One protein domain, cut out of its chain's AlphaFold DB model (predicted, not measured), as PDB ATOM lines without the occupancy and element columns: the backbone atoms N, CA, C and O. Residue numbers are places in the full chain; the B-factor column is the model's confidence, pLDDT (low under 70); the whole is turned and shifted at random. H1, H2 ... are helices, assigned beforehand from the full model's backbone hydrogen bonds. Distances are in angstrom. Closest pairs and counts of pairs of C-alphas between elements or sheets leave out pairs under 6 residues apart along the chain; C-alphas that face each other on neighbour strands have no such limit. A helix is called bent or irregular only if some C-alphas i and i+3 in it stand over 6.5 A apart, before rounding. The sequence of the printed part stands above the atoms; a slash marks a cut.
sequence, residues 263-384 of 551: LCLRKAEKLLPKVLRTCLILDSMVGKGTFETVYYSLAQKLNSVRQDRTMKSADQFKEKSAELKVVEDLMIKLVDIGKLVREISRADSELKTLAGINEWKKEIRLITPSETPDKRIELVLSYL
ATOM      1  N   LEU A 263     122.535 102.448 172.449       89.88
ATOM      2  CA  LEU A 263     121.158 102.548 171.961       89.88
ATOM      3  C   LEU A 263     120.970 101.839 170.612       89.88
ATOM      4  O   LEU A 263     119.975 101.132 170.433       89.88
ATOM      5  N   CYS A 264     121.926 101.994 169.695       89.00
ATOM      6  CA  CYS A 264     121.967 101.292 168.414       89.00
ATOM      7  C   CYS A 264     122.032  99.770 168.620       89.00
ATOM      8  O   CYS A 264     121.231  99.036 168.040       89.00
ATOM      9  N   LEU A 265     122.878  99.294 169.541       89.31
ATOM     10  CA  LEU A 265     123.039  97.870 169.844       89.31
ATOM     11  C   LEU A 265     121.726  97.273 170.355       89.31
ATOM     12  O   LEU A 265     121.214  96.306 169.791       89.31
ATOM     13  N   ARG A 266     121.105  97.922 171.349       88.75
ATOM     14  CA  ARG A 266     119.792  97.522 171.888       88.75
ATOM     15  C   ARG A 266     118.704  97.501 170.811       88.75
ATOM     16  O   ARG A 266     117.782  96.685 170.866       88.75
ATOM     17  N   LYS A 267     118.758  98.419 169.842       90.31
ATOM     18  CA  LYS A 267     117.808  98.470 168.723       90.31
ATOM     19  C   LYS A 267     118.041  97.320 167.740       90.31
ATOM     20  O   LYS A 267     117.068  96.661 167.374       90.31
ATOM     21  N   ALA A 268     119.290  97.037 167.372       89.38
ATOM     22  CA  ALA A 268     119.653  95.909 166.515       89.38
ATOM     23  C   ALA A 268     119.242  94.561 167.143       89.38
ATOM     24  O   ALA A 268     118.610  93.734 166.483       89.38
ATOM     25  N   GLU A 269     119.466  94.379 168.448       88.88
ATOM     26  CA  GLU A 269     119.021  93.190 169.191       88.88
ATOM     27  C   GLU A 269     117.497  93.016 169.159       88.88
ATOM     28  O   GLU A 269     116.992  91.922 168.901       88.88
ATOM     29  N   LYS A 270     116.735  94.102 169.346       91.50
ATOM     30  CA  LYS A 270     115.266  94.075 169.234       91.50
ATOM     31  C   LYS A 270     114.781  93.787 167.810       91.50
ATOM     32  O   LYS A 270     113.686  93.247 167.638       91.50
ATOM     33  N   LEU A 271     115.557  94.155 166.791       92.31
ATOM     34  CA  LEU A 271     115.237  93.891 165.387       92.31
ATOM     35  C   LEU A 271     115.531  92.442 164.981       92.31
ATOM     36  O   LEU A 271     114.819  91.913 164.123       92.31
ATOM     37  N   LEU A 272     116.500  91.778 165.616       91.31
ATOM     38  CA  LEU A 272     116.967  90.434 165.263       91.31
ATOM     39  C   LEU A 272     115.827  89.395 165.092       91.31
ATOM     40  O   LEU A 272     115.782  88.750 164.040       91.31
ATOM     41  N   PRO A 273     114.825  89.272 165.993       92.56
ATOM     42  CA  PRO A 273     113.717  88.326 165.802       92.56
ATOM     43  C   PRO A 273     112.840  88.647 164.583       92.56
ATOM     44  O   PRO A 273     112.289  87.752 163.936       92.56
ATOM     45  N   LYS A 274     112.687  89.935 164.256       93.56
ATOM     46  CA  LYS A 274     111.919  90.389 163.089       93.56
ATOM     47  C   LYS A 274     112.671  90.099 161.792       93.56
ATOM     48  O   LYS A 274     112.033  89.736 160.800       93.56
ATOM     49  N   VAL A 275     113.997  90.227 161.812       91.81
ATOM     50  CA  VAL A 275     114.876  89.855 160.696       91.81
ATOM     51  C   VAL A 275     114.791  88.352 160.452       91.81
ATOM     52  O   VAL A 275     114.489  87.969 159.331       91.81
ATOM     53  N   LEU A 276     114.903  87.509 161.490       92.25
ATOM     54  CA  LEU A 276     114.758  86.050 161.357       92.25
ATOM     55  C   LEU A 276     113.442  85.664 160.674       92.25
ATOM     56  O   LEU A 276     113.439  84.967 159.661       92.25
ATOM     57  N   ARG A 277     112.311  86.168 161.191       90.88
ATOM     58  CA  ARG A 277     110.986  85.915 160.594       90.88
ATOM     59  C   ARG A 277     110.934  86.348 159.132       90.88
ATOM     60  O   ARG A 277     110.318  85.675 158.316       90.88
ATOM     61  N   THR A 278     111.564  87.474 158.809       89.94
ATOM     62  CA  THR A 278     111.609  87.996 157.443       89.94
ATOM     63  C   THR A 278     112.447  87.106 156.528       89.94
ATOM     64  O   THR A 278     111.967  86.739 155.459       89.94
ATOM     65  N   CYS A 279     113.640  86.701 156.961       87.44
ATOM     66  CA  CYS A 279     114.516  85.807 156.212       87.44
ATOM     67  C   CYS A 279     113.845  84.460 155.921       87.44
ATOM     68  O   CYS A 279     113.837  84.030 154.773       87.44
ATOM     69  N   LEU A 280     113.186  83.850 156.914       87.81
ATOM     70  CA  LEU A 280     112.453  82.591 156.729       87.81
ATOM     71  C   LEU A 280     111.315  82.719 155.701       87.81
ATOM     72  O   LEU A 280     111.101  81.822 154.885       87.81
ATOM     73  N   ILE A 281     110.593  83.847 155.706       85.06
ATOM     74  CA  ILE A 281     109.557  84.130 154.700       85.06
ATOM     75  C   ILE A 281     110.188  84.267 153.311       85.06
ATOM     76  O   ILE A 281     109.688  83.665 152.361       85.06
ATOM     77  N   LEU A 282     111.277  85.027 153.184       83.12
ATOM     78  CA  LEU A 282     111.969  85.224 151.909       83.12
ATOM     79  C   LEU A 282     112.499  83.897 151.347       83.12
ATOM     80  O   LEU A 282     112.247  83.596 150.178       83.12
ATOM     81  N   ASP A 283     113.115  83.060 152.183       82.62
ATOM     82  CA  ASP A 283     113.588  81.728 151.789       82.62
ATOM     83  C   ASP A 283     112.434  80.814 151.343       82.62
ATOM     84  O   ASP A 283     112.539  80.119 150.331       82.62
ATOM     85  N   SER A 284     111.282  80.859 152.025       82.62
ATOM     86  CA  SER A 284     110.099  80.088 151.610       82.62
ATOM     87  C   SER A 284     109.553  80.505 150.235       82.62
ATOM     88  O   SER A 284     108.972  79.688 149.520       82.62
ATOM     89  N   MET A 285     109.745  81.770 149.841       74.75
ATOM     90  CA  MET A 285     109.198  82.337 148.605       74.75
ATOM     91  C   MET A 285     110.146  82.218 147.409       74.75
ATOM     92  O   MET A 285     109.684  82.084 146.265       74.75
ATOM     93  N   VAL A 286     111.451  82.312 147.671       70.31
ATOM     94  CA  VAL A 286     112.483  82.519 146.655       70.31
ATOM     95  C   VAL A 286     113.408  81.305 146.521       70.31
ATOM     96  O   VAL A 286     113.814  80.998 145.403       70.31
ATOM     97  N   GLY A 287     113.658  80.537 147.578       65.69
ATOM     98  CA  GLY A 287     114.535  79.360 147.574       65.69
ATOM     99  C   GLY A 287     115.149  79.149 148.959       65.69
ATOM    100  O   GLY A 287     115.433  80.121 149.645       65.69
ATOM    101  N   LYS A 288     115.321  77.896 149.398       67.56
ATOM    102  CA  LYS A 288     115.694  77.587 150.791       67.56
ATOM    103  C   LYS A 288     117.150  77.965 151.113       67.56
ATOM    104  O   LYS A 288     118.051  77.537 150.398       67.56
ATOM    105  N   GLY A 289     117.361  78.650 152.242       67.44
ATOM    106  CA  GLY A 289     118.632  78.719 152.980       67.44
ATOM    107  C   GLY A 289     119.527  79.936 152.718       67.44
ATOM    108  O   GLY A 289     120.497  80.140 153.454       67.44
ATOM    109  N   THR A 290     119.233  80.773 151.721       72.12
ATOM    110  CA  THR A 290     120.071  81.940 151.400       72.12
ATOM    111  C   THR A 290     119.950  83.030 152.464       72.12
ATOM    112  O   THR A 290     120.960  83.486 153.008       72.12
ATOM    113  N   PHE A 291     118.726  83.453 152.784       78.56
ATOM    114  CA  PHE A 291     118.470  84.543 153.725       78.56
ATOM    115  C   PHE A 291     118.681  84.110 155.173       78.56
ATOM    116  O   PHE A 291     119.101  84.923 155.998       78.56
ATOM    117  N   GLU A 292     118.446  82.837 155.485       81.44
ATOM    118  CA  GLU A 292     118.806  82.246 156.770       81.44
ATOM    119  C   GLU A 292     120.321  82.321 157.011       81.44
ATOM    120  O   GLU A 292     120.756  82.732 158.084       81.44
ATOM    121  N   THR A 293     121.143  82.048 155.989       78.44
ATOM    122  CA  THR A 293     122.602  82.192 156.111       78.44
ATOM    123  C   THR A 293     123.011  83.647 156.357       78.44
ATOM    124  O   THR A 293     123.866  83.908 157.202       78.44
ATOM    125  N   VAL A 294     122.384  84.607 155.665       79.44
ATOM    126  CA  VAL A 294     122.611  86.046 155.911       79.44
ATOM    127  C   VAL A 294     122.218  86.417 157.343       79.44
ATOM    128  O   VAL A 294     122.962  87.132 158.012       79.44
ATOM    129  N   TYR A 295     121.097  85.892 157.844       86.88
ATOM    130  CA  TYR A 295     120.686  86.083 159.233       86.88
ATOM    131  C   TYR A 295     121.729  85.550 160.220       86.88
ATOM    132  O   TYR A 295     122.098  86.280 161.137       86.88
ATOM    133  N   TYR A 296     122.241  84.327 160.036       83.94
ATOM    134  CA  TYR A 296     123.258  83.774 160.936       83.94
ATOM    135  C   TYR A 296     124.546  84.603 160.923       83.94
ATOM    136  O   TYR A 296     125.099  84.863 161.988       83.94
ATOM    137  N   SER A 297     124.987  85.085 159.755       82.12
ATOM    138  CA  SER A 297     126.141  85.990 159.666       82.12
ATOM    139  C   SER A 297     125.900  87.313 160.406       82.12
ATOM    140  O   SER A 297     126.770  87.761 161.150       82.12
ATOM    141  N   LEU A 298     124.711  87.914 160.270       85.25
ATOM    142  CA  LEU A 298     124.341  89.131 161.005       85.25
ATOM    143  C   LEU A 298     124.257  88.889 162.516       85.25
ATOM    144  O   LEU A 298     124.757  89.698 163.292       85.25
ATOM    145  N   ALA A 299     123.657  87.776 162.938       86.50
ATOM    146  CA  ALA A 299     123.549  87.396 164.342       86.50
ATOM    147  C   ALA A 299     124.931  87.150 164.962       86.50
ATOM    148  O   ALA A 299     125.186  87.574 166.087       86.50
ATOM    149  N   GLN A 300     125.836  86.503 164.223       85.44
ATOM    150  CA  GLN A 300     127.210  86.275 164.656       85.44
ATOM    151  C   GLN A 300     127.980  87.593 164.791       85.44
ATOM    152  O   GLN A 300     128.639  87.782 165.808       85.44
ATOM    153  N   LYS A 301     127.854  88.515 163.825       83.81
ATOM    154  CA  LYS A 301     128.536  89.819 163.882       83.81
ATOM    155  C   LYS A 301     127.962  90.732 164.971       83.81
ATOM    156  O   LYS A 301     128.705  91.393 165.683       83.81
ATOM    157  N   LEU A 302     126.647  90.699 165.197       87.38
ATOM    158  CA  LEU A 302     126.032  91.386 166.338       87.38
ATOM    159  C   LEU A 302     126.524  90.803 167.675       87.38
ATOM    160  O   LEU A 302     126.842  91.546 168.602       87.38
ATOM    161  N   ASN A 303     126.640  89.475 167.764       84.62
ATOM    162  CA  ASN A 303     127.185  88.805 168.941       84.62
ATOM    163  C   ASN A 303     128.674  89.093 169.156       84.62
ATOM    164  O   ASN A 303     129.065  89.222 170.311       84.62
ATOM    165  N   SER A 304     129.497  89.215 168.111       83.06
ATOM    166  CA  SER A 304     130.912  89.578 168.271       83.06
ATOM    167  C   SER A 304     131.055  91.006 168.793       83.06
ATOM    168  O   SER A 304     131.781  91.225 169.758       83.06
ATOM    169  N   VAL A 305     130.275  91.950 168.249       81.56
ATOM    170  CA  VAL A 305     130.202  93.335 168.752       81.56
ATOM    171  C   VAL A 305     129.760  93.370 170.221       81.56
ATOM    172  O   VAL A 305     130.270  94.171 170.999       81.56
ATOM    173  N   ARG A 306     128.850  92.473 170.627       75.38
ATOM    174  CA  ARG A 306     128.385  92.342 172.017       75.38
ATOM    175  C   ARG A 306     129.398  91.673 172.954       75.38
ATOM    176  O   ARG A 306     129.492  92.053 174.118       75.38
ATOM    177  N   GLN A 307     130.074  90.614 172.507       74.25
ATOM    178  CA  GLN A 307     131.016  89.845 173.332       74.25
ATOM    179  C   GLN A 307     132.247  90.662 173.691       74.25
ATOM    180  O   GLN A 307     132.830  90.462 174.756       74.25
ATOM    181  N   ASP A 308     132.607  91.605 172.831       70.56
ATOM    182  CA  ASP A 308     133.736  92.485 173.040       70.56
ATOM    183  C   ASP A 308     133.332  93.678 173.932       70.56
ATOM    184  O   ASP A 308     133.273  94.833 173.500       70.56
ATOM    185  N   ARG A 309     132.985  93.333 175.184       67.31
ATOM    186  CA  ARG A 309     132.356  94.186 176.208       67.31
ATOM    187  C   ARG A 309     133.224  95.344 176.671       67.31
ATOM    188  O   ARG A 309     132.685  96.326 177.167       67.31
ATOM    189  N   THR A 310     134.542  95.242 176.525       75.00
ATOM    190  CA  THR A 310     135.476  96.237 177.052       75.00
ATOM    191  C   THR A 310     136.048  97.075 175.915       75.00
ATOM    192  O   THR A 310     136.719  96.562 175.021       75.00
ATOM    193  N   MET A 311     135.813  98.383 175.954       75.31
ATOM    194  CA  MET A 311     136.399  99.337 175.009       75.31
ATOM    195  C   MET A 311     137.594 100.014 175.669       75.31
ATOM    196  O   MET A 311     137.431 100.764 176.629       75.31
ATOM    197  N   LYS A 312     138.807  99.727 175.182       72.62
ATOM    198  CA  LYS A 312     140.045 100.235 175.796       72.62
ATOM    199  C   LYS A 312     140.485 101.587 175.233       72.62
ATOM    200  O   LYS A 312     141.276 102.264 175.879       72.62
ATOM    201  N   SER A 313     139.994 101.983 174.056       73.06
ATOM    202  CA  SER A 313     140.302 103.279 173.437       73.06
ATOM    203  C   SER A 313     139.150 103.820 172.583       73.06
ATOM    204  O   SER A 313     138.251 103.081 172.173       73.06
ATOM    205  N   ALA A 314     139.208 105.120 172.275       73.62
ATOM    206  CA  ALA A 314     138.249 105.788 171.397       73.62
ATOM    207  C   ALA A 314     138.292 105.263 169.946       73.62
ATOM    208  O   ALA A 314     137.255 105.187 169.290       73.62
ATOM    209  N   ASP A 315     139.460 104.856 169.446       77.25
ATOM    210  CA  ASP A 315     139.590 104.326 168.082       77.25
ATOM    211  C   ASP A 315     138.947 102.942 167.941       77.25
ATOM    212  O   ASP A 315     138.202 102.705 166.991       77.25
ATOM    213  N   GLN A 316     139.130 102.067 168.941       76.81
ATOM    214  CA  GLN A 316     138.431 100.777 169.004       76.81
ATOM    215  C   GLN A 316     136.909 100.958 169.033       76.81
ATOM    216  O   GLN A 316     136.166 100.179 168.439       76.81
ATOM    217  N   PHE A 317     136.435 101.995 169.728       79.81
ATOM    218  CA  PHE A 317     135.021 102.343 169.747       79.81
ATOM    219  C   PHE A 317     134.515 102.773 168.359       79.81
ATOM    220  O   PHE A 317     133.473 102.283 167.915       79.81
ATOM    221  N   LYS A 318     135.245 103.646 167.650       80.12
ATOM    222  CA  LYS A 318     134.849 104.130 166.315       80.12
ATOM    223  C   LYS A 318     134.712 102.993 165.307       80.12
ATOM    224  O   LYS A 318     133.730 102.960 164.567       80.12
ATOM    225  N   GLU A 319     135.658 102.057 165.307       82.25
ATOM    226  CA  GLU A 319     135.628 100.878 164.438       82.25
ATOM    227  C   GLU A 319     134.379 100.025 164.707       82.25
ATOM    228  O   GLU A 319     133.551  99.835 163.813       82.25
ATOM    229  N   LYS A 320     134.151  99.629 165.967       82.12
ATOM    230  CA  LYS A 320     132.961  98.855 166.365       82.12
ATOM    231  C   LYS A 320     131.653  99.582 166.070       82.12
ATOM    232  O   LYS A 320     130.664  98.959 165.683       82.12
ATOM    233  N   SER A 321     131.619 100.899 166.259       84.94
ATOM    234  CA  SER A 321     130.435 101.702 165.960       84.94
ATOM    235  C   SER A 321     130.122 101.730 164.466       84.94
ATOM    236  O   SER A 321     128.946 101.709 164.097       84.94
ATOM    237  N   ALA A 322     131.141 101.769 163.605       84.50
ATOM    238  CA  ALA A 322     130.950 101.663 162.163       84.50
ATOM    239  C   ALA A 322     130.421 100.272 161.782       84.50
ATOM    240  O   ALA A 322     129.438 100.174 161.044       84.50
ATOM    241  N   GLU A 323     130.994  99.207 162.348       83.44
ATOM    242  CA  GLU A 323     130.532  97.835 162.117       83.44
ATOM    243  C   GLU A 323     129.074  97.623 162.542       83.44
ATOM    244  O   GLU A 323     128.271  97.078 161.780       83.44
ATOM    245  N   LEU A 324     128.700  98.086 163.739       88.12
ATOM    246  CA  LEU A 324     127.336  97.958 164.247       88.12
ATOM    247  C   LEU A 324     126.330  98.691 163.355       88.12
ATOM    248  O   LEU A 324     125.247  98.167 163.092       88.12
ATOM    249  N   LYS A 325     126.692  99.874 162.854       87.62
ATOM    250  CA  LYS A 325     125.835 100.658 161.961       87.62
ATOM    251  C   LYS A 325     125.580  99.936 160.636       87.62
ATOM    252  O   LYS A 325     124.441  99.868 160.185       87.62
ATOM    253  N   VAL A 326     126.617  99.326 160.060       83.69
ATOM    254  CA  VAL A 326     126.509  98.483 158.857       83.69
ATOM    255  C   VAL A 326     125.560  97.299 159.098       83.69
ATOM    256  O   VAL A 326     124.708  97.002 158.257       83.69
ATOM    257  N   VAL A 327     125.665  96.643 160.261       85.25
ATOM    258  CA  VAL A 327     124.773  95.537 160.655       85.25
ATOM    259  C   VAL A 327     123.330  96.019 160.835       85.25
ATOM    260  O   VAL A 327     122.407  95.378 160.327       85.25
ATOM    261  N   GLU A 328     123.112  97.147 161.515       89.19
ATOM    262  CA  GLU A 328     121.777  97.720 161.720       89.19
ATOM    263  C   GLU A 328     121.104  98.081 160.384       89.19
ATOM    264  O   GLU A 328     119.958  97.689 160.138       89.19
ATOM    265  N   ASP A 329     121.823  98.766 159.492       87.12
ATOM    266  CA  ASP A 329     121.318  99.167 158.177       87.12
ATOM    267  C   ASP A 329     120.915  97.949 157.330       87.12
ATOM    268  O   ASP A 329     119.874  97.961 156.659       87.12
ATOM    269  N   LEU A 330     121.691  96.861 157.397       83.06
ATOM    270  CA  LEU A 330     121.350  95.587 156.757       83.06
ATOM    271  C   LEU A 330     120.057  94.993 157.294       83.06
ATOM    272  O   LEU A 330     119.185  94.589 156.521       83.06
ATOM    273  N   MET A 331     119.930  94.934 158.617       89.31
ATOM    274  CA  MET A 331     118.746  94.396 159.275       89.31
ATOM    275  C   MET A 331     117.485  95.168 158.882       89.31
ATOM    276  O   MET A 331     116.457  94.556 158.575       89.31
ATOM    277  N   ILE A 332     117.558  96.502 158.857       90.56
ATOM    278  CA  ILE A 332     116.442  97.370 158.461       90.56
ATOM    279  C   ILE A 332     116.049  97.099 157.005       90.56
ATOM    280  O   ILE A 332     114.881  96.806 156.734       90.56
ATOM    281  N   LYS A 333     117.021  97.100 156.082       85.88
ATOM    282  CA  LYS A 333     116.768  96.836 154.657       85.88
ATOM    283  C   LYS A 333     116.146  95.463 154.414       85.88
ATOM    284  O   LYS A 333     115.190  95.359 153.649       85.88
ATOM    285  N   LEU A 334     116.632  94.416 155.083       86.06
ATOM    286  CA  LEU A 334     116.060  93.069 154.966       86.06
ATOM    287  C   LEU A 334     114.594  93.038 155.400       86.06
ATOM    288  O   LEU A 334     113.755  92.451 154.714       86.06
ATOM    289  N   VAL A 335     114.270  93.697 156.515       90.38
ATOM    290  CA  VAL A 335     112.890  93.805 157.004       90.38
ATOM    291  C   VAL A 335     111.998  94.526 155.993       90.38
ATOM    292  O   VAL A 335     110.858  94.102 155.785       90.38
ATOM    293  N   ASP A 336     112.490  95.590 155.363       89.06
ATOM    294  CA  ASP A 336     111.726  96.365 154.386       89.06
ATOM    295  C   ASP A 336     111.520  95.610 153.071       89.06
ATOM    296  O   ASP A 336     110.384  95.526 152.594       89.06
ATOM    297  N   ILE A 337     112.547  94.929 152.561       85.00
ATOM    298  CA  ILE A 337     112.419  94.000 151.428       85.00
ATOM    299  C   ILE A 337     111.375  92.927 151.738       85.00
ATOM    300  O   ILE A 337     110.487  92.671 150.930       85.00
ATOM    301  N   GLY A 338     111.397  92.350 152.942       85.25
ATOM    302  CA  GLY A 338     110.396  91.372 153.363       85.25
ATOM    303  C   GLY A 338     108.959  91.886 153.413       85.25
ATOM    304  O   GLY A 338     108.019  91.092 153.296       85.25
ATOM    305  N   LYS A 339     108.746  93.191 153.621       88.62
ATOM    306  CA  LYS A 339     107.414  93.809 153.509       88.62
ATOM    307  C   LYS A 339     107.024  93.960 152.041       88.62
ATOM    308  O   LYS A 339     105.964  93.465 151.663       88.62
ATOM    309  N   LEU A 340     107.903  94.549 151.228       85.62
ATOM    310  CA  LEU A 340     107.671  94.779 149.800       85.62
ATOM    311  C   LEU A 340     107.382  93.470 149.061       85.62
ATOM    312  O   LEU A 340     106.402  93.364 148.330       85.62
ATOM    313  N   VAL A 341     108.175  92.431 149.323       82.38
ATOM    314  CA  VAL A 341     107.988  91.100 148.738       82.38
ATOM    315  C   VAL A 341     106.638  90.503 149.119       82.38
ATOM    316  O   VAL A 341     105.976  89.919 148.263       82.38
ATOM    317  N   ARG A 342     106.190  90.649 150.372       83.69
ATOM    318  CA  ARG A 342     104.871  90.154 150.800       83.69
ATOM    319  C   ARG A 342     103.729  90.879 150.097       83.69
ATOM    320  O   ARG A 342     102.759  90.234 149.711       83.69
ATOM    321  N   GLU A 343     103.834  92.190 149.934       82.81
ATOM    322  CA  GLU A 343     102.822  93.000 149.249       82.81
ATOM    323  C   GLU A 343     102.765  92.680 147.755       82.81
ATOM    324  O   GLU A 343     101.688  92.384 147.236       82.81
ATOM    325  N   ILE A 344     103.924  92.628 147.090       80.38
ATOM    326  CA  ILE A 344     104.029  92.225 145.684       80.38
ATOM    327  C   ILE A 344     103.500  90.804 145.523       80.38
ATOM    328  O   ILE A 344     102.674  90.564 144.654       80.38
ATOM    329  N   SER A 345     103.873  89.864 146.397       76.38
ATOM    330  CA  SER A 345     103.398  88.473 146.339       76.38
ATOM    331  C   SER A 345     101.880  88.339 146.471       76.38
ATOM    332  O   SER A 345     101.322  87.413 145.885       76.38
ATOM    333  N   ARG A 346     101.199  89.260 147.161       80.31
ATOM    334  CA  ARG A 346      99.730  89.292 147.280       80.31
ATOM    335  C   ARG A 346      99.019  89.932 146.083       80.31
ATOM    336  O   ARG A 346      97.802  89.819 145.997       80.31
ATOM    337  N   ALA A 347      99.732  90.610 145.183       75.00
ATOM    338  CA  ALA A 347      99.122  91.192 143.989       75.00
ATOM    339  C   ALA A 347      98.630  90.107 143.009       75.00
ATOM    340  O   ALA A 347      99.205  89.014 142.954       75.00
ATOM    341  N   ASP A 348      97.592  90.424 142.225       72.94
ATOM    342  CA  ASP A 348      97.074  89.541 141.171       72.94
ATOM    343  C   ASP A 348      98.203  89.084 140.238       72.94
ATOM    344  O   ASP A 348      99.066  89.879 139.856       72.94
ATOM    345  N   SER A 349      98.206  87.800 139.868       70.56
ATOM    346  CA  SER A 349      99.210  87.221 138.962       70.56
ATOM    347  C   SER A 349      99.299  87.985 137.642       70.56
ATOM    348  O   SER A 349     100.393  88.257 137.167       70.56
ATOM    349  N   GLU A 350      98.155  88.413 137.112       69.75
ATOM    350  CA  GLU A 350      98.059  89.184 135.871       69.75
ATOM    351  C   GLU A 350      98.709  90.569 136.006       69.75
ATOM    352  O   GLU A 350      99.501  90.957 135.150       69.75
ATOM    353  N   LEU A 351      98.469  91.279 137.119       73.12
ATOM    354  CA  LEU A 351      99.107  92.574 137.402       73.12
ATOM    355  C   LEU A 351     100.628  92.452 137.485       73.12
ATOM    356  O   LEU A 351     101.346  93.322 137.000       73.12
ATOM    357  N   LYS A 352     101.124  91.367 138.087       72.00
ATOM    358  CA  LYS A 352     102.566  91.102 138.155       72.00
ATOM    359  C   LYS A 352     103.160  90.926 136.764       72.00
ATOM    360  O   LYS A 352     104.193  91.519 136.479       72.00
ATOM    361  N   THR A 353     102.506  90.150 135.905       71.06
ATOM    362  CA  THR A 353     102.990  89.892 134.546       71.06
ATOM    363  C   THR A 353     103.071  91.165 133.712       71.06
ATOM    364  O   THR A 353     104.074  91.380 133.038       71.06
ATOM    365  N   LEU A 354     102.074  92.040 133.822       64.56
ATOM    366  CA  LEU A 354     101.997  93.284 133.048       64.56
ATOM    367  C   LEU A 354     102.916  94.382 133.568       64.56
ATOM    368  O   LEU A 354     103.522  95.105 132.788       64.56
ATOM    369  N   ALA A 355     103.108  94.456 134.884       65.12
ATOM    370  CA  ALA A 355     104.090  95.355 135.476       65.12
ATOM    371  C   ALA A 355     105.552  94.915 135.212       65.12
ATOM    372  O   ALA A 355     106.483  95.546 135.719       65.12
ATOM    373  N   GLY A 356     105.770  93.842 134.434       66.88
ATOM    374  CA  GLY A 356     107.090  93.285 134.121       66.88
ATOM    375  C   GLY A 356     107.716  92.504 135.280       66.88
ATOM    376  O   GLY A 356     108.912  92.229 135.282       66.88
ATOM    377  N   ILE A 357     106.919  92.120 136.278       69.06
ATOM    378  CA  ILE A 357     107.344  91.476 137.527       69.06
ATOM    379  C   ILE A 357     107.327  89.946 137.354       69.06
ATOM    380  O   ILE A 357     106.818  89.207 138.195       69.06
ATOM    381  N   ASN A 358     107.858  89.433 136.243       59.91
ATOM    382  CA  ASN A 358     107.936  87.984 136.009       59.91
ATOM    383  C   ASN A 358     109.210  87.362 136.608       59.91
ATOM    384  O   ASN A 358     109.245  86.162 136.879       59.91
ATOM    385  N   GLU A 359     110.230  88.178 136.906       65.50
ATOM    386  CA  GLU A 359     111.549  87.709 137.356       65.50
ATOM    387  C   GLU A 359     111.964  88.198 138.749       65.50
ATOM    388  O   GLU A 359     113.090  87.959 139.175       65.50
ATOM    389  N   TRP A 360     111.057  88.804 139.521       67.94
ATOM    390  CA  TRP A 360     111.377  89.319 140.862       67.94
ATOM    391  C   TRP A 360     111.999  88.263 141.787       67.94
ATOM    392  O   TRP A 360     112.878  88.567 142.586       67.94
ATOM    393  N   LYS A 361     111.595  86.993 141.646       69.56
ATOM    394  CA  LYS A 361     112.216  85.882 142.378       69.56
ATOM    395  C   LYS A 361     113.663  85.637 141.943       69.56
ATOM    396  O   LYS A 361     114.476  85.307 142.793       69.56
ATOM    397  N   LYS A 362     113.997  85.777 140.655       70.75
ATOM    398  CA  LYS A 362     115.374  85.626 140.153       70.75
ATOM    399  C   LYS A 362     116.260  86.768 140.645       70.75
ATOM    400  O   LYS A 362     117.333  86.497 141.162       70.75
ATOM    401  N   GLU A 363     115.768  88.003 140.590       69.19
ATOM    402  CA  GLU A 363     116.466  89.192 141.107       69.19
ATOM    403  C   GLU A 363     116.794  89.054 142.601       69.19
ATOM    404  O   GLU A 363     117.905  89.335 143.034       69.19
ATOM    405  N   ILE A 364     115.867  88.504 143.393       67.75
ATOM    406  CA  ILE A 364     116.118  88.236 144.815       67.75
ATOM    407  C   ILE A 364     117.048  87.023 145.024       67.75
ATOM    408  O   ILE A 364     117.815  87.007 145.984       67.75
ATOM    409  N   ARG A 365     117.049  86.019 144.129       65.88
ATOM    410  CA  ARG A 365     118.023  84.904 144.166       65.88
ATOM    411  C   ARG A 365     119.454  85.364 143.907       65.88
ATOM    412  O   ARG A 365     120.370  84.733 144.426       65.88
ATOM    413  N   LEU A 366     119.665  86.440 143.149       65.31
ATOM    414  CA  LEU A 366     121.005  86.982 142.879       65.31
ATOM    415  C   LEU A 366     121.681  87.568 144.130       65.31
ATOM    416  O   LEU A 366     122.893  87.725 144.145       65.31
ATOM    417  N   ILE A 367     120.930  87.791 145.215       63.62
ATOM    418  CA  ILE A 367     121.459  88.212 146.527       63.62
ATOM    419  C   ILE A 367     122.284  87.084 147.193       63.62
ATOM    420  O   ILE A 367     122.889  87.287 148.243       63.62
ATOM    421  N   THR A 368     122.340  85.885 146.594       54.56
ATOM    422  CA  THR A 368     123.120  84.744 147.099       54.56
ATOM    423  C   THR A 368     124.625  84.958 146.857       54.56
ATOM    424  O   THR A 368     125.050  84.949 145.703       54.56
ATOM    425  N   PRO A 369     125.465  85.114 147.898       52.09
ATOM    426  CA  PRO A 369     126.888  85.402 147.714       52.09
ATOM    427  C   PRO A 369     127.706  84.123 147.495       52.09
ATOM    428  O   PRO A 369     127.468  83.123 148.171       52.09
ATOM    429  N   SER A 370     128.711  84.182 146.618       48.94
ATOM    430  CA  SER A 370     129.701  83.120 146.373       48.94
ATOM    431  C   SER A 370     131.049  83.335 147.089       48.94
ATOM    432  O   SER A 370     132.020  82.664 146.752       48.94
ATOM    433  N   GLU A 371     131.149  84.258 148.055       52.12
ATOM    434  CA  GLU A 371     132.431  84.663 148.670       52.12
ATOM    435  C   GLU A 371     132.401  84.802 150.211       52.12
ATOM    436  O   GLU A 371     131.361  84.656 150.860       52.12
ATOM    437  N   THR A 372     133.589  85.037 150.791       49.88
ATOM    438  CA  THR A 372     133.927  85.001 152.228       49.88
ATOM    439  C   THR A 372     133.157  86.010 153.105       49.88
ATOM    440  O   THR A 372     132.714  87.043 152.608       49.88
ATOM    441  N   PRO A 373     133.013  85.756 154.428       53.00
ATOM    442  CA  PRO A 373     132.039  86.431 155.303       53.00
ATOM    443  C   PRO A 373     132.121  87.962 155.416       53.00
ATOM    444  O   PRO A 373     131.077  88.591 155.561       53.00
ATOM    445  N   ASP A 374     133.307  88.578 155.346       49.38
ATOM    446  CA  ASP A 374     133.453  90.024 155.595       49.38
ATOM    447  C   ASP A 374     133.243  90.886 154.345       49.38
ATOM    448  O   ASP A 374     132.506  91.869 154.400       49.38
ATOM    449  N   LYS A 375     133.756  90.464 153.182       55.44
ATOM    450  CA  LYS A 375     133.409  91.086 151.886       55.44
ATOM    451  C   LYS A 375     131.931  90.882 151.524       55.44
ATOM    452  O   LYS A 375     131.370  91.630 150.728       55.44
ATOM    453  N   ARG A 376     131.283  89.894 152.150       62.94
ATOM    454  CA  ARG A 376     129.867  89.553 151.978       62.94
ATOM    455  C   ARG A 376     128.928  90.676 152.403       62.94
ATOM    456  O   ARG A 376     127.919  90.873 151.750       62.94
ATOM    457  N   ILE A 377     129.212  91.383 153.493       61.72
ATOM    458  CA  ILE A 377     128.232  92.253 154.167       61.72
ATOM    459  C   ILE A 377     128.018  93.571 153.409       61.72
ATOM    460  O   ILE A 377     126.873  93.947 153.154       61.72
ATOM    461  N   GLU A 378     129.091  94.237 152.982       64.75
ATOM    462  CA  GLU A 378     129.001  95.479 152.197       64.75
ATOM    463  C   GLU A 378     128.462  95.240 150.782       64.75
ATOM    464  O   GLU A 378     127.624  95.996 150.289       64.75
ATOM    465  N   LEU A 379     128.880  94.141 150.150       66.81
ATOM    466  CA  LEU A 379     128.359  93.723 148.853       66.81
ATOM    467  C   LEU A 379     126.866  93.357 148.953       66.81
ATOM    468  O   LEU A 379     126.056  93.763 148.126       66.81
ATOM    469  N   VAL A 380     126.460  92.643 150.008       67.06
ATOM    470  CA  VAL A 380     125.043  92.356 150.274       67.06
ATOM    471  C   VAL A 380     124.263  93.650 150.534       67.06
ATOM    472  O   VAL A 380     123.128  93.764 150.079       67.06
ATOM    473  N   LEU A 381     124.846  94.662 151.188       68.56
ATOM    474  CA  LEU A 381     124.202  95.967 151.396       68.56
ATOM    475  C   LEU A 381     123.872  96.700 150.097       68.56
ATOM    476  O   LEU A 381     122.804  97.324 150.016       68.56
ATOM    477  N   SER A 382     124.795  96.690 149.131       73.12
ATOM    478  CA  SER A 382     124.601  97.349 147.839       73.12
ATOM    479  C   SER A 382     123.549  96.610 147.014       73.12
ATOM    480  O   SER A 382     122.598  97.243 146.556       73.12
ATOM    481  N   TYR A 383     123.616  95.277 146.954       74.50
ATOM    482  CA  TYR A 383     122.602  94.463 146.276       74.50
ATOM    483  C   TYR A 383     121.215  94.592 146.910       74.50
ATOM    484  O   TYR A 383     120.228  94.781 146.205       74.50
ATOM    485  N   LEU A 384     121.110  94.559 148.244       74.25
ATOM    486  CA  LEU A 384     119.833  94.778 148.930       74.25
ATOM    487  C   LEU A 384     119.276  96.178 148.645       74.25
ATOM    488  O   LEU A 384     118.060  96.340 148.560       74.25
TER     489      LEU A 384
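This is residues 263 to 384 of the 551 residues of an uncharacterized protein of Candidatus Korarchaeota archaeon (UniProt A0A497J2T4). The model is a long rod built along one long helix, H3, with the bent helix H1 crossing it and H2 running back beside it the opposite way. Past H3 the chain turns at the short helix H4 at one end of the rod and folds back through H5 to H6, which crosses H3; at the other end residues 312 to 319 stick out. The printed part has 122 residues with six named helices, H1 to H6 in order, and no named strand: all helix. It is only just compact, close to loose, with a radius of gyration of the C-alphas of 16.4 A, and spans 59 by 28 by 21 A.

H1, residues 263 to 286, was assigned as one helix by its hydrogen bonds but is bent: C-alphas 270 and 273 are 6.9 A apart, and its arms H1a, residues 263 to 270, and H1b, residues 273 to 286, stand at a steep tilt of 52 degrees. H1b and H2, residues 290 to 307, form a helical hairpin; they touch, closest at the C-alphas of Cys 279 and Phe 291, 4.8 A apart, at a shallow tilt of 20 degrees, opposite ways. H2 and H3, residues 314 to 346, form another, closest at the C-alphas of Leu 298 and Val 327, 6.4 A apart, at 27 degrees. H1 and H3 are the hubs, touching three helices each. H1a touches H3 at residues 324 to 331 alone, closest at the C-alphas of Ala 268 and Glu 328, 5.5 A apart. H1b touches H3 at residues 331 to 341 alone, closest at the C-alphas of Thr 278 and Gly 338, 5.4 A apart, a steep tilt of 47 degrees, the same way. H4, residues 349 to 354, touches no helix. H5, residues 360 to 365, touches H1b, closest at the C-alphas of Val 286 and Lys 361, 5.4 A apart. H6, residues 373 to 384, touches H3, closest at the C-alphas of Leu 330 and Leu 381, 6.1 A apart. Every O i to N i+4 pair is within hydrogen-bond range in H1a, H1b, H2, H3, H4 and H5; in H6, 5 of 8 are.

H1a begins at C-alpha 263, (121.158, 102.548, 171.961). H1b is 20.0 A long, H2 25.8 A, H3 48.3 A and H6 16.1 A. H6 ends at C-alpha 384, (119.833, 94.778, 148.930).

The C-alphas farthest apart are those of Lys 312 and Glu 350, 59.0 A. The printed part has no cut and no long link. The mean pLDDT of the printed part is 77.4; residues 354 to 361 and 363 to 381 are among those under 70.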